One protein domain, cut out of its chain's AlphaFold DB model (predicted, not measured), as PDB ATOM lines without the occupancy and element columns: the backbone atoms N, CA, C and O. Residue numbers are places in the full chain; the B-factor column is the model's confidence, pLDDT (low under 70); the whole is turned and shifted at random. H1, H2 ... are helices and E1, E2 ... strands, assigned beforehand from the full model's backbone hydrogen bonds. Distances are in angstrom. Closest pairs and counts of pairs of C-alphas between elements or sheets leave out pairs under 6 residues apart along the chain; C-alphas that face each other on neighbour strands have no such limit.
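What this domain is: This is residues 242 to 308 of the 309 residues of an uncharacterized protein of Bdellovibrio sp. ZAP7 (UniProt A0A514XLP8). A nearly flat sheet of five strands, E1 to E5, forms a slab, with two short helices, H1 and H2, packed over one of its faces and its other face bare of named helices. The strands follow one another across the slab in a meander, each strand the antiparallel neighbour of the one before, in the order E1 - E2 - E3 - E4 - E5. The 67 printed residues hold, along the chain, H1, the five strands and H2; the class is mixed, and the arrangement is two layers, helices on one face of a sheet. The whole is compact, with a radius of gyration of the C-alphas of 10.8 A, and spans 29 by 25 by 20 A.

How they stand to each other: H1, residues 242 to 253, is on the sheet of E1, residues 258 to 262, E2, residues 265 to 270, E3, residues 273 to 278, E4, residues 281 to 286, and E5, residues 289 to 293. Its height over the sheet is 9.5 A, and it runs across the strands, at 82 degrees to E3 on the local plane. Its closest C-alphas to E2 are those of Cys 251 and Cys 268, 6.2 A. E1 and E2 are a hairpin, with N 260 and O 267 within hydrogen-bond range at 2.8 A. The next hairpins are E2 and E3, with N 268 and O 275 at 2.8 A, E3 and E4, with N 276 and O 283 at 2.8 A, and E4 and E5, with N 284 and O 291 at 2.8 A. E1 and E5 are the edge strands and are apart. H2, residues 296 to 307, is on the same face as H1, at a height over the sheet of 8.6 A. It runs only just across the strands, at 61 degrees to E2 on the local plane. The closest C-alphas of H2 and E4 are those of Phe 282 and Tyr 299, 6.1 A. H1 and H2 touch, through residues 245 to 249 and 302 to 306 alone, with the C-alphas of Ile 245 and Val 306 closest at 7.2 A. They run the same way at a steep tilt of 42 degrees. In H1 and H2 every O i to N i+4 pair is within hydrogen-bond range.

Where its parts are: H1 begins at C-alpha 242, (123.644, 142.475, 143.224), and is 16.1 A long from first to last C-alpha. E1 measures 13.8 A, E2 17.3 A, E3 16.6 A, E4 16.8 A and E5 13.6 A. H2, 16.3 A long, ends at C-alpha 307, (109.693, 142.342, 137.637).

The domain as a whole: The two C-alphas farthest apart are those of Pro 255 and Gln 295, 30.9 A. The printed part has no cut, and the six links between named elements are tight. The mean pLDDT of the printed part is 70.1; 34 residues are under 70, among them 242 to 247 and 285 to 308.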
ATOM      1  N   SER A 242     123.206 142.784 144.588       54.12
ATOM      2  CA  SER A 242     123.644 142.475 143.224       54.12
ATOM      3  C   SER A 242     123.863 140.983 142.938       54.12
ATOM      4  O   SER A 242     123.501 140.526 141.859       54.12
ATOM      5  N   PHE A 243     124.404 140.210 143.884       58.22
ATOM      6  CA  PHE A 243     124.563 138.761 143.748       58.22
ATOM      7  C   PHE A 243     123.205 138.052 143.769       58.22
ATOM      8  O   PHE A 243     122.929 137.256 142.878       58.22
ATOM      9  N   MET A 244     122.319 138.385 144.721       63.88
ATOM     10  CA  MET A 244     120.973 137.782 144.774       63.88
ATOM     11  C   MET A 244     120.177 138.075 143.504       63.88
ATOM     12  O   MET A 244     119.594 137.169 142.913       63.88
ATOM     13  N   ILE A 245     120.173 139.338 143.075       66.12
ATOM     14  CA  ILE A 245     119.473 139.784 141.870       66.12
ATOM     15  C   ILE A 245     120.052 139.092 140.627       66.12
ATOM     16  O   ILE A 245     119.286 138.615 139.791       66.12
ATOM     17  N   GLY A 246     121.382 138.974 140.533       64.50
ATOM     18  CA  GLY A 246     122.064 138.247 139.459       64.50
ATOM     19  C   GLY A 246     121.655 136.773 139.391       64.50
ATOM     20  O   GLY A 246     121.215 136.314 138.341       64.50
ATOM     21  N   SER A 247     121.691 136.055 140.516       69.19
ATOM     22  CA  SER A 247     121.306 134.636 140.571       69.19
ATOM     23  C   SER A 247     119.818 134.402 140.286       69.19
ATOM     24  O   SER A 247     119.461 133.417 139.643       69.19
ATOM     25  N   ILE A 248     118.931 135.311 140.711       73.44
ATOM     26  CA  ILE A 248     117.504 135.245 140.357       73.44
ATOM     27  C   ILE A 248     117.328 135.449 138.850       73.44
ATOM     28  O   ILE A 248     116.609 134.680 138.212       73.44
ATOM     29  N   LYS A 249     118.007 136.440 138.262       75.88
ATOM     30  CA  LYS A 249     117.955 136.711 136.821       75.88
ATOM     31  C   LYS A 249     118.438 135.512 136.003       75.88
ATOM     32  O   LYS A 249     117.767 135.116 135.054       75.88
ATOM     33  N   GLU A 250     119.551 134.899 136.398       72.69
ATOM     34  CA  GLU A 250     120.067 133.672 135.778       72.69
ATOM     35  C   GLU A 250     119.087 132.502 135.913       72.69
ATOM     36  O   GLU A 250     118.845 131.780 134.945       72.69
ATOM     37  N   CYS A 251     118.445 132.348 137.075       77.38
ATOM     38  CA  CYS A 251     117.413 131.335 137.259       77.38
ATOM     39  C   CYS A 251     116.216 131.562 136.323       77.38
ATOM     40  O   CYS A 251     115.760 130.619 135.677       77.38
ATOM     41  N   PHE A 252     115.727 132.797 136.170       79.00
ATOM     42  CA  PHE A 252     114.624 133.098 135.247       79.00
ATOM     43  C   PHE A 252     115.012 132.935 133.772       79.00
ATOM     44  O   PHE A 252     114.173 132.520 132.966       79.00
ATOM     45  N   ALA A 253     116.273 133.199 133.423       73.81
ATOM     46  CA  ALA A 253     116.809 132.992 132.081       73.81
ATOM     47  C   ALA A 253     117.025 131.505 131.743       73.81
ATOM     48  O   ALA A 253     116.957 131.126 130.575       73.81
ATOM     49  N   SER A 254     117.243 130.651 132.748       74.94
ATOM     50  CA  SER A 254     117.450 129.217 132.542       74.94
ATOM     51  C   SER A 254     116.204 128.533 131.945       74.94
ATOM     52  O   SER A 254     115.078 128.768 132.405       74.94
ATOM     53  N   PRO A 255     116.365 127.664 130.926       72.69
ATOM     54  CA  PRO A 255     115.273 126.853 130.387       72.69
ATOM     55  C   PRO A 255     114.945 125.630 131.262       72.69
ATOM     56  O   PRO A 255     113.905 125.012 131.062       72.69
ATOM     57  N   TYR A 256     115.806 125.291 132.228       69.69
ATOM     58  CA  TYR A 256     115.664 124.120 133.104       69.69
ATOM     59  C   TYR A 256     115.180 124.467 134.517       69.69
ATOM     60  O   TYR A 256     115.077 123.586 135.370       69.69
ATOM     61  N   SER A 257     114.910 125.744 134.788       81.81
ATOM     62  CA  SER A 257     114.385 126.185 136.075       81.81
ATOM     63  C   SER A 257     112.869 126.009 136.154       81.81
ATOM     64  O   SER A 257     112.136 126.207 135.184       81.81
ATOM     65  N   GLN A 258     112.382 125.682 137.349       83.62
ATOM     66  CA  GLN A 258     110.965 125.797 137.671       83.62
ATOM     67  C   GLN A 258     110.706 127.235 138.094       83.62
ATOM     68  O   GLN A 258     111.184 127.669 139.142       83.62
ATOM     69  N   LYS A 259     109.988 127.986 137.261       85.88
ATOM     70  CA  LYS A 259     109.761 129.416 137.466       85.88
ATOM     71  C   LYS A 259     108.283 129.764 137.409       85.88
ATOM     72  O   LYS A 259     107.560 129.303 136.530       85.88
ATOM     73  N   SER A 260     107.850 130.610 138.333       84.75
ATOM     74  CA  SER A 260     106.512 131.185 138.357       84.75
ATOM     75  C   SER A 260     106.581 132.670 138.703       84.75
ATOM     76  O   SER A 260     107.433 133.124 139.471       84.75
ATOM     77  N   ARG A 261     105.672 133.441 138.109       83.62
ATOM     78  CA  ARG A 261     105.446 134.850 138.429       83.62
ATOM     79  C   ARG A 261     103.964 135.036 138.705       83.62
ATOM     80  O   ARG A 261     103.124 134.479 138.002       83.62
ATOM     81  N   THR A 262     103.660 135.814 139.728       77.25
ATOM     82  CA  THR A 262     102.305 136.237 140.086       77.25
ATOM     83  C   THR A 262     102.292 137.757 140.216       77.25
ATOM     84  O   THR A 262     103.351 138.385 140.239       77.25
ATOM     85  N   ALA A 263     101.111 138.364 140.318       67.50
ATOM     86  CA  ALA A 263     100.993 139.813 140.494       67.50
ATOM     87  C   ALA A 263     101.667 140.330 141.782       67.50
ATOM     88  O   ALA A 263     102.004 141.505 141.870       67.50
ATOM     89  N   THR A 264     101.864 139.462 142.780       68.31
ATOM     90  CA  THR A 264     102.338 139.830 144.122       68.31
ATOM     91  C   THR A 264     103.652 139.154 144.515       68.31
ATOM     92  O   THR A 264     104.112 139.340 145.645       68.31
ATOM     93  N   GLY A 265     104.276 138.386 143.614       81.56
ATOM     94  CA  GLY A 265     105.426 137.561 143.965       81.56
ATOM     95  C   GLY A 265     105.990 136.704 142.834       81.56
ATOM     96  O   GLY A 265     105.513 136.721 141.698       81.56
ATOM     97  N   PHE A 266     107.012 135.916 143.151       85.38
ATOM     98  CA  PHE A 266     107.686 135.032 142.203       85.38
ATOM     99  C   PHE A 266     108.252 133.789 142.891       85.38
ATOM    100  O   PHE A 266     108.510 133.795 144.091       85.38
ATOM    101  N   SER A 267     108.509 132.735 142.124       89.06
ATOM    102  CA  SER A 267     109.330 131.605 142.553       89.06
ATOM    103  C   SER A 267     110.255 131.181 141.419       89.06
ATOM    104  O   SER A 267     109.855 131.189 140.257       89.06
ATOM    105  N   CYS A 268     111.499 130.843 141.741       81.75
ATOM    106  CA  CYS A 268     112.447 130.273 140.803       81.75
ATOM    107  C   CYS A 268     113.330 129.239 141.498       81.75
ATOM    108  O   CYS A 268     114.048 129.565 142.444       81.75
ATOM    109  N   VAL A 269     113.280 128.001 141.015       81.75
ATOM    110  CA  VAL A 269     114.045 126.867 141.534       81.75
ATOM    111  C   VAL A 269     114.916 126.302 140.419       81.75
ATOM    112  O   VAL A 269     114.428 126.006 139.329       81.75
ATOM    113  N   SER A 270     116.212 126.147 140.683       72.69
ATOM    114  CA  SER A 270     117.184 125.596 139.733       72.69
ATOM    115  C   SER A 270     118.285 124.842 140.480       72.69
ATOM    116  O   SER A 270     119.204 125.445 141.031       72.69
ATOM    117  N   GLY A 271     118.206 123.509 140.521       71.75
ATOM    118  CA  GLY A 271     119.147 122.683 141.286       71.75
ATOM    119  C   GLY A 271     119.076 122.979 142.789       71.75
ATOM    120  O   GLY A 271     118.008 122.896 143.385       71.75
ATOM    121  N   SER A 272     120.206 123.347 143.401       62.84
ATOM    122  CA  SER A 272     120.292 123.751 144.815       62.84
ATOM    123  C   SER A 272     119.938 125.224 145.067       62.84
ATOM    124  O   SER A 272     120.168 125.728 146.170       62.84
ATOM    125  N   PHE A 273     119.458 125.938 144.045       72.56
ATOM    126  CA  PHE A 273     118.966 127.305 144.159       72.56
ATOM    127  C   PHE A 273     117.442 127.331 144.271       72.56
ATOM    128  O   PHE A 273     116.751 126.711 143.463       72.56
ATOM    129  N   ASN A 274     116.926 128.103 145.225       77.06
ATOM    130  CA  ASN A 274     115.508 128.412 145.360       77.06
ATOM    131  C   ASN A 274     115.346 129.868 145.796       77.06
ATOM    132  O   ASN A 274     115.817 130.246 146.862       77.06
ATOM    133  N   ALA A 275     114.661 130.680 145.004       83.38
ATOM    134  CA  ALA A 275     114.223 132.004 145.417       83.38
ATOM    135  C   ALA A 275     112.705 132.101 145.311       83.38
ATOM    136  O   ALA A 275     112.128 131.759 144.279       83.38
ATOM    137  N   LYS A 276     112.054 132.597 146.360       85.25
ATOM    138  CA  LYS A 276     110.603 132.756 146.401       85.25
ATOM    139  C   LYS A 276     110.224 134.032 147.139       85.25
ATOM    140  O   LYS A 276     110.614 134.210 148.286       85.25
ATOM    141  N   ALA A 277     109.440 134.886 146.496       83.50
ATOM    142  CA  ALA A 277     108.764 136.022 147.105       83.50
ATOM    143  C   ALA A 277     107.257 135.757 147.090       83.50
ATOM    144  O   ALA A 277     106.675 135.645 146.014       83.50
ATOM    145  N   GLU A 278     106.632 135.631 148.256       81.19
ATOM    146  CA  GLU A 278     105.183 135.453 148.380       81.19
ATOM    147  C   GLU A 278     104.705 136.012 149.728       81.19
ATOM    148  O   GLU A 278     105.406 135.891 150.732       81.19
ATOM    149  N   ASN A 279     103.513 136.619 149.766       80.31
ATOM    150  CA  ASN A 279     102.863 137.098 150.996       80.31
ATOM    151  C   ASN A 279     103.749 138.007 151.877       80.31
ATOM    152  O   ASN A 279     103.722 137.914 153.102       80.31
ATOM    153  N   GLY A 280     104.558 138.878 151.259       71.56
ATOM    154  CA  GLY A 280     105.442 139.805 151.981       71.56
ATOM    155  C   GLY A 280     106.712 139.164 152.549       71.56
ATOM    156  O   GLY A 280     107.467 139.825 153.262       71.56
ATOM    157  N   VAL A 281     106.972 137.896 152.225       73.81
ATOM    158  CA  VAL A 281     108.171 137.168 152.639       73.81
ATOM    159  C   VAL A 281     108.995 136.809 151.412       73.81
ATOM    160  O   VAL A 281     108.509 136.178 150.475       73.81
ATOM    161  N   PHE A 282     110.266 137.194 151.426       76.44
ATOM    162  CA  PHE A 282     111.245 136.747 150.446       76.44
ATOM    163  C   PHE A 282     112.152 135.698 151.075       76.44
ATOM    164  O   PHE A 282     112.734 135.935 152.125       76.44
ATOM    165  N   THR A 283     112.305 134.559 150.414       75.88
ATOM    166  CA  THR A 283     113.220 133.482 150.783       75.88
ATOM    167  C   THR A 283     114.193 133.227 149.642       75.88
ATOM    168  O   THR A 283     113.835 133.297 148.467       75.88
ATOM    169  N   PHE A 284     115.439 132.947 149.996       72.12
ATOM    170  CA  PHE A 284     116.537 132.688 149.082       72.12
ATOM    171  C   PHE A 284     117.392 131.568 149.660       72.12
ATOM    172  O   PHE A 284     117.872 131.654 150.787       72.12
ATOM    173  N   THR A 285     117.591 130.524 148.873       65.25
ATOM    174  CA  THR A 285     118.435 129.380 149.186       65.25
ATOM    175  C   THR A 285     119.422 129.191 148.050       65.25
ATOM    176  O   THR A 285     119.023 129.161 146.887       65.25
ATOM    177  N   TYR A 286     120.707 129.067 148.367       50.12
ATOM    178  CA  TYR A 286     121.748 128.744 147.391       50.12
ATOM    179  C   TYR A 286     122.772 127.820 148.055       50.12
ATOM    180  O   TYR A 286     123.592 128.255 148.868       50.12
ATOM    181  N   GLY A 287     122.698 126.522 147.750       56.38
ATOM    182  CA  GLY A 287     123.507 125.508 148.434       56.38
ATOM    183  C   GLY A 287     123.082 125.355 149.898       56.38
ATOM    184  O   GLY A 287     121.915 125.100 150.173       56.38
ATOM    185  N   SER A 288     124.012 125.524 150.843       46.16
ATOM    186  CA  SER A 288     123.725 125.491 152.289       46.16
ATOM    187  C   SER A 288     123.312 126.850 152.874       46.16
ATOM    188  O   SER A 288     123.075 126.951 154.077       46.16
ATOM    189  N   MET A 289     123.283 127.910 152.060       48.00
ATOM    190  CA  MET A 289     122.882 129.244 152.508       48.00
ATOM    191  C   MET A 289     121.364 129.373 152.467       48.00
ATOM    192  O   MET A 289     120.784 129.200 151.401       48.00
ATOM    193  N   ASN A 290     120.756 129.747 153.595       58.50
ATOM    194  CA  ASN A 290     119.336 130.069 153.712       58.50
ATOM    195  C   ASN A 290     119.187 131.522 154.172       58.50
ATOM    196  O   ASN A 290     119.744 131.912 155.198       58.50
ATOM    197  N   TYR A 291     118.438 132.323 153.424       57.84
ATOM    198  CA  TYR A 291     118.183 133.731 153.702       57.84
ATOM    199  C   TYR A 291     116.685 134.014 153.591       57.84
ATOM    200  O   TYR A 291     116.031 133.554 152.658       57.84
ATOM    201  N   SER A 292     116.139 134.773 154.542       62.16
ATOM    202  CA  SER A 292     114.732 135.177 154.547       62.16
ATOM    203  C   SER A 292     114.604 136.644 154.944       62.16
ATOM    204  O   SER A 292     115.264 137.099 155.877       62.16
ATOM    205  N   VAL A 293     113.745 137.383 154.247       62.47
ATOM    206  CA  VAL A 293     113.422 138.788 154.499       62.47
ATOM    207  C   VAL A 293     111.927 138.914 154.709       62.47
ATOM    208  O   VAL A 293     111.137 138.499 153.866       62.47
ATOM    209  N   THR A 294     111.558 139.539 155.819       59.09
ATOM    210  CA  THR A 294     110.174 139.883 156.177       59.09
ATOM    211  C   THR A 294     109.950 141.400 156.235       59.09
ATOM    212  O   THR A 294     108.847 141.857 156.511       59.09
ATOM    213  N   GLN A 295     110.996 142.203 155.988       66.06
ATOM    214  CA  GLN A 295     110.915 143.666 155.944       66.06
ATOM    215  C   GLN A 295     110.273 144.121 154.626       66.06
ATOM    216  O   GLN A 295     110.809 143.842 153.551       66.06
ATOM    217  N   ALA A 296     109.158 144.852 154.716       55.97
ATOM    218  CA  ALA A 296     108.312 145.221 153.578       55.97
ATOM    219  C   ALA A 296     109.043 146.027 152.485       55.97
ATOM    220  O   ALA A 296     108.886 145.726 151.303       55.97
ATOM    221  N   ASP A 297     109.892 146.991 152.857       55.47
ATOM    222  CA  ASP A 297     110.610 147.836 151.888       55.47
ATOM    223  C   ASP A 297     111.662 147.049 151.092       55.47
ATOM    224  O   ASP A 297     111.791 147.208 149.879       55.47
ATOM    225  N   GLN A 298     112.377 146.139 151.761       55.81
ATOM    226  CA  GLN A 298     113.360 145.264 151.116       55.81
ATOM    227  C   GLN A 298     112.680 144.197 150.250       55.81
ATOM    228  O   GLN A 298     113.165 143.897 149.160       55.81
ATOM    229  N   TYR A 299     111.546 143.651 150.702       62.66
ATOM    230  CA  TYR A 299     110.705 142.756 149.904       62.66
ATOM    231  C   TYR A 299     110.249 143.441 148.612       62.66
ATOM    232  O   TYR A 299     110.468 142.911 147.522       62.66
ATOM    233  N   LYS A 300     109.681 144.647 148.731       65.81
ATOM    234  CA  LYS A 300     109.189 145.430 147.597       65.81
ATOM    235  C   LYS A 300     110.305 145.735 146.599       65.81
ATOM    236  O   LYS A 300     110.146 145.457 145.419       65.81
ATOM    237  N   GLN A 301     111.466 146.190 147.072       65.25
ATOM    238  CA  GLN A 301     112.615 146.469 146.207       65.25
ATOM    239  C   GLN A 301     113.062 145.238 145.398       65.25
ATOM    240  O   GLN A 301     113.387 145.357 144.216       65.25
ATOM    241  N   ILE A 302     113.080 144.052 146.015       64.38
ATOM    242  CA  ILE A 302     113.463 142.802 145.344       64.38
ATOM    243  C   ILE A 302     112.410 142.394 144.310       64.38
ATOM    244  O   ILE A 302     112.771 142.066 143.181       64.38
ATOM    245  N   VAL A 303     111.122 142.437 144.666       66.38
ATOM    246  CA  VAL A 303     110.018 142.102 143.749       66.38
ATOM    247  C   VAL A 303     109.988 143.056 142.553       66.38
ATOM    248  O   VAL A 303     109.965 142.584 141.417       66.38
ATOM    249  N   ASP A 304     110.086 144.364 142.791       69.88
ATOM    250  CA  ASP A 304     110.094 145.393 141.745       69.88
ATOM    251  C   ASP A 304     111.295 145.212 140.805       69.88
ATOM    252  O   ASP A 304     111.151 145.262 139.587       69.88
ATOM    253  N   THR A 305     112.480 144.912 141.349       66.00
ATOM    254  CA  THR A 305     113.682 144.671 140.536       66.00
ATOM    255  C   THR A 305     113.539 143.409 139.680       66.00
ATOM    256  O   THR A 305     113.861 143.420 138.494       66.00
ATOM    257  N   VAL A 306     113.015 142.319 140.247       63.44
ATOM    258  CA  VAL A 306     112.810 141.052 139.527       63.44
ATOM    259  C   VAL A 306     111.710 141.168 138.468       63.44
ATOM    260  O   VAL A 306     111.769 140.459 137.463       63.44
ATOM    261  N   ALA A 307     110.726 142.055 138.638       68.06
ATOM    262  CA  ALA A 307     109.693 142.342 137.637       68.06
ATOM    263  C   ALA A 307     110.241 143.003 136.356       68.06
ATOM    264  O   ALA A 307     109.567 142.964 135.330       68.06
ATOM    265  N   THR A 308     111.457 143.562 136.390       67.69
ATOM    266  CA  THR A 308     112.107 144.178 135.216       67.69
ATOM    267  C   THR A 308     112.874 143.198 134.321       67.69
ATOM    268  O   THR A 308     113.358 143.603 133.263       67.69
TER     269      THR A 308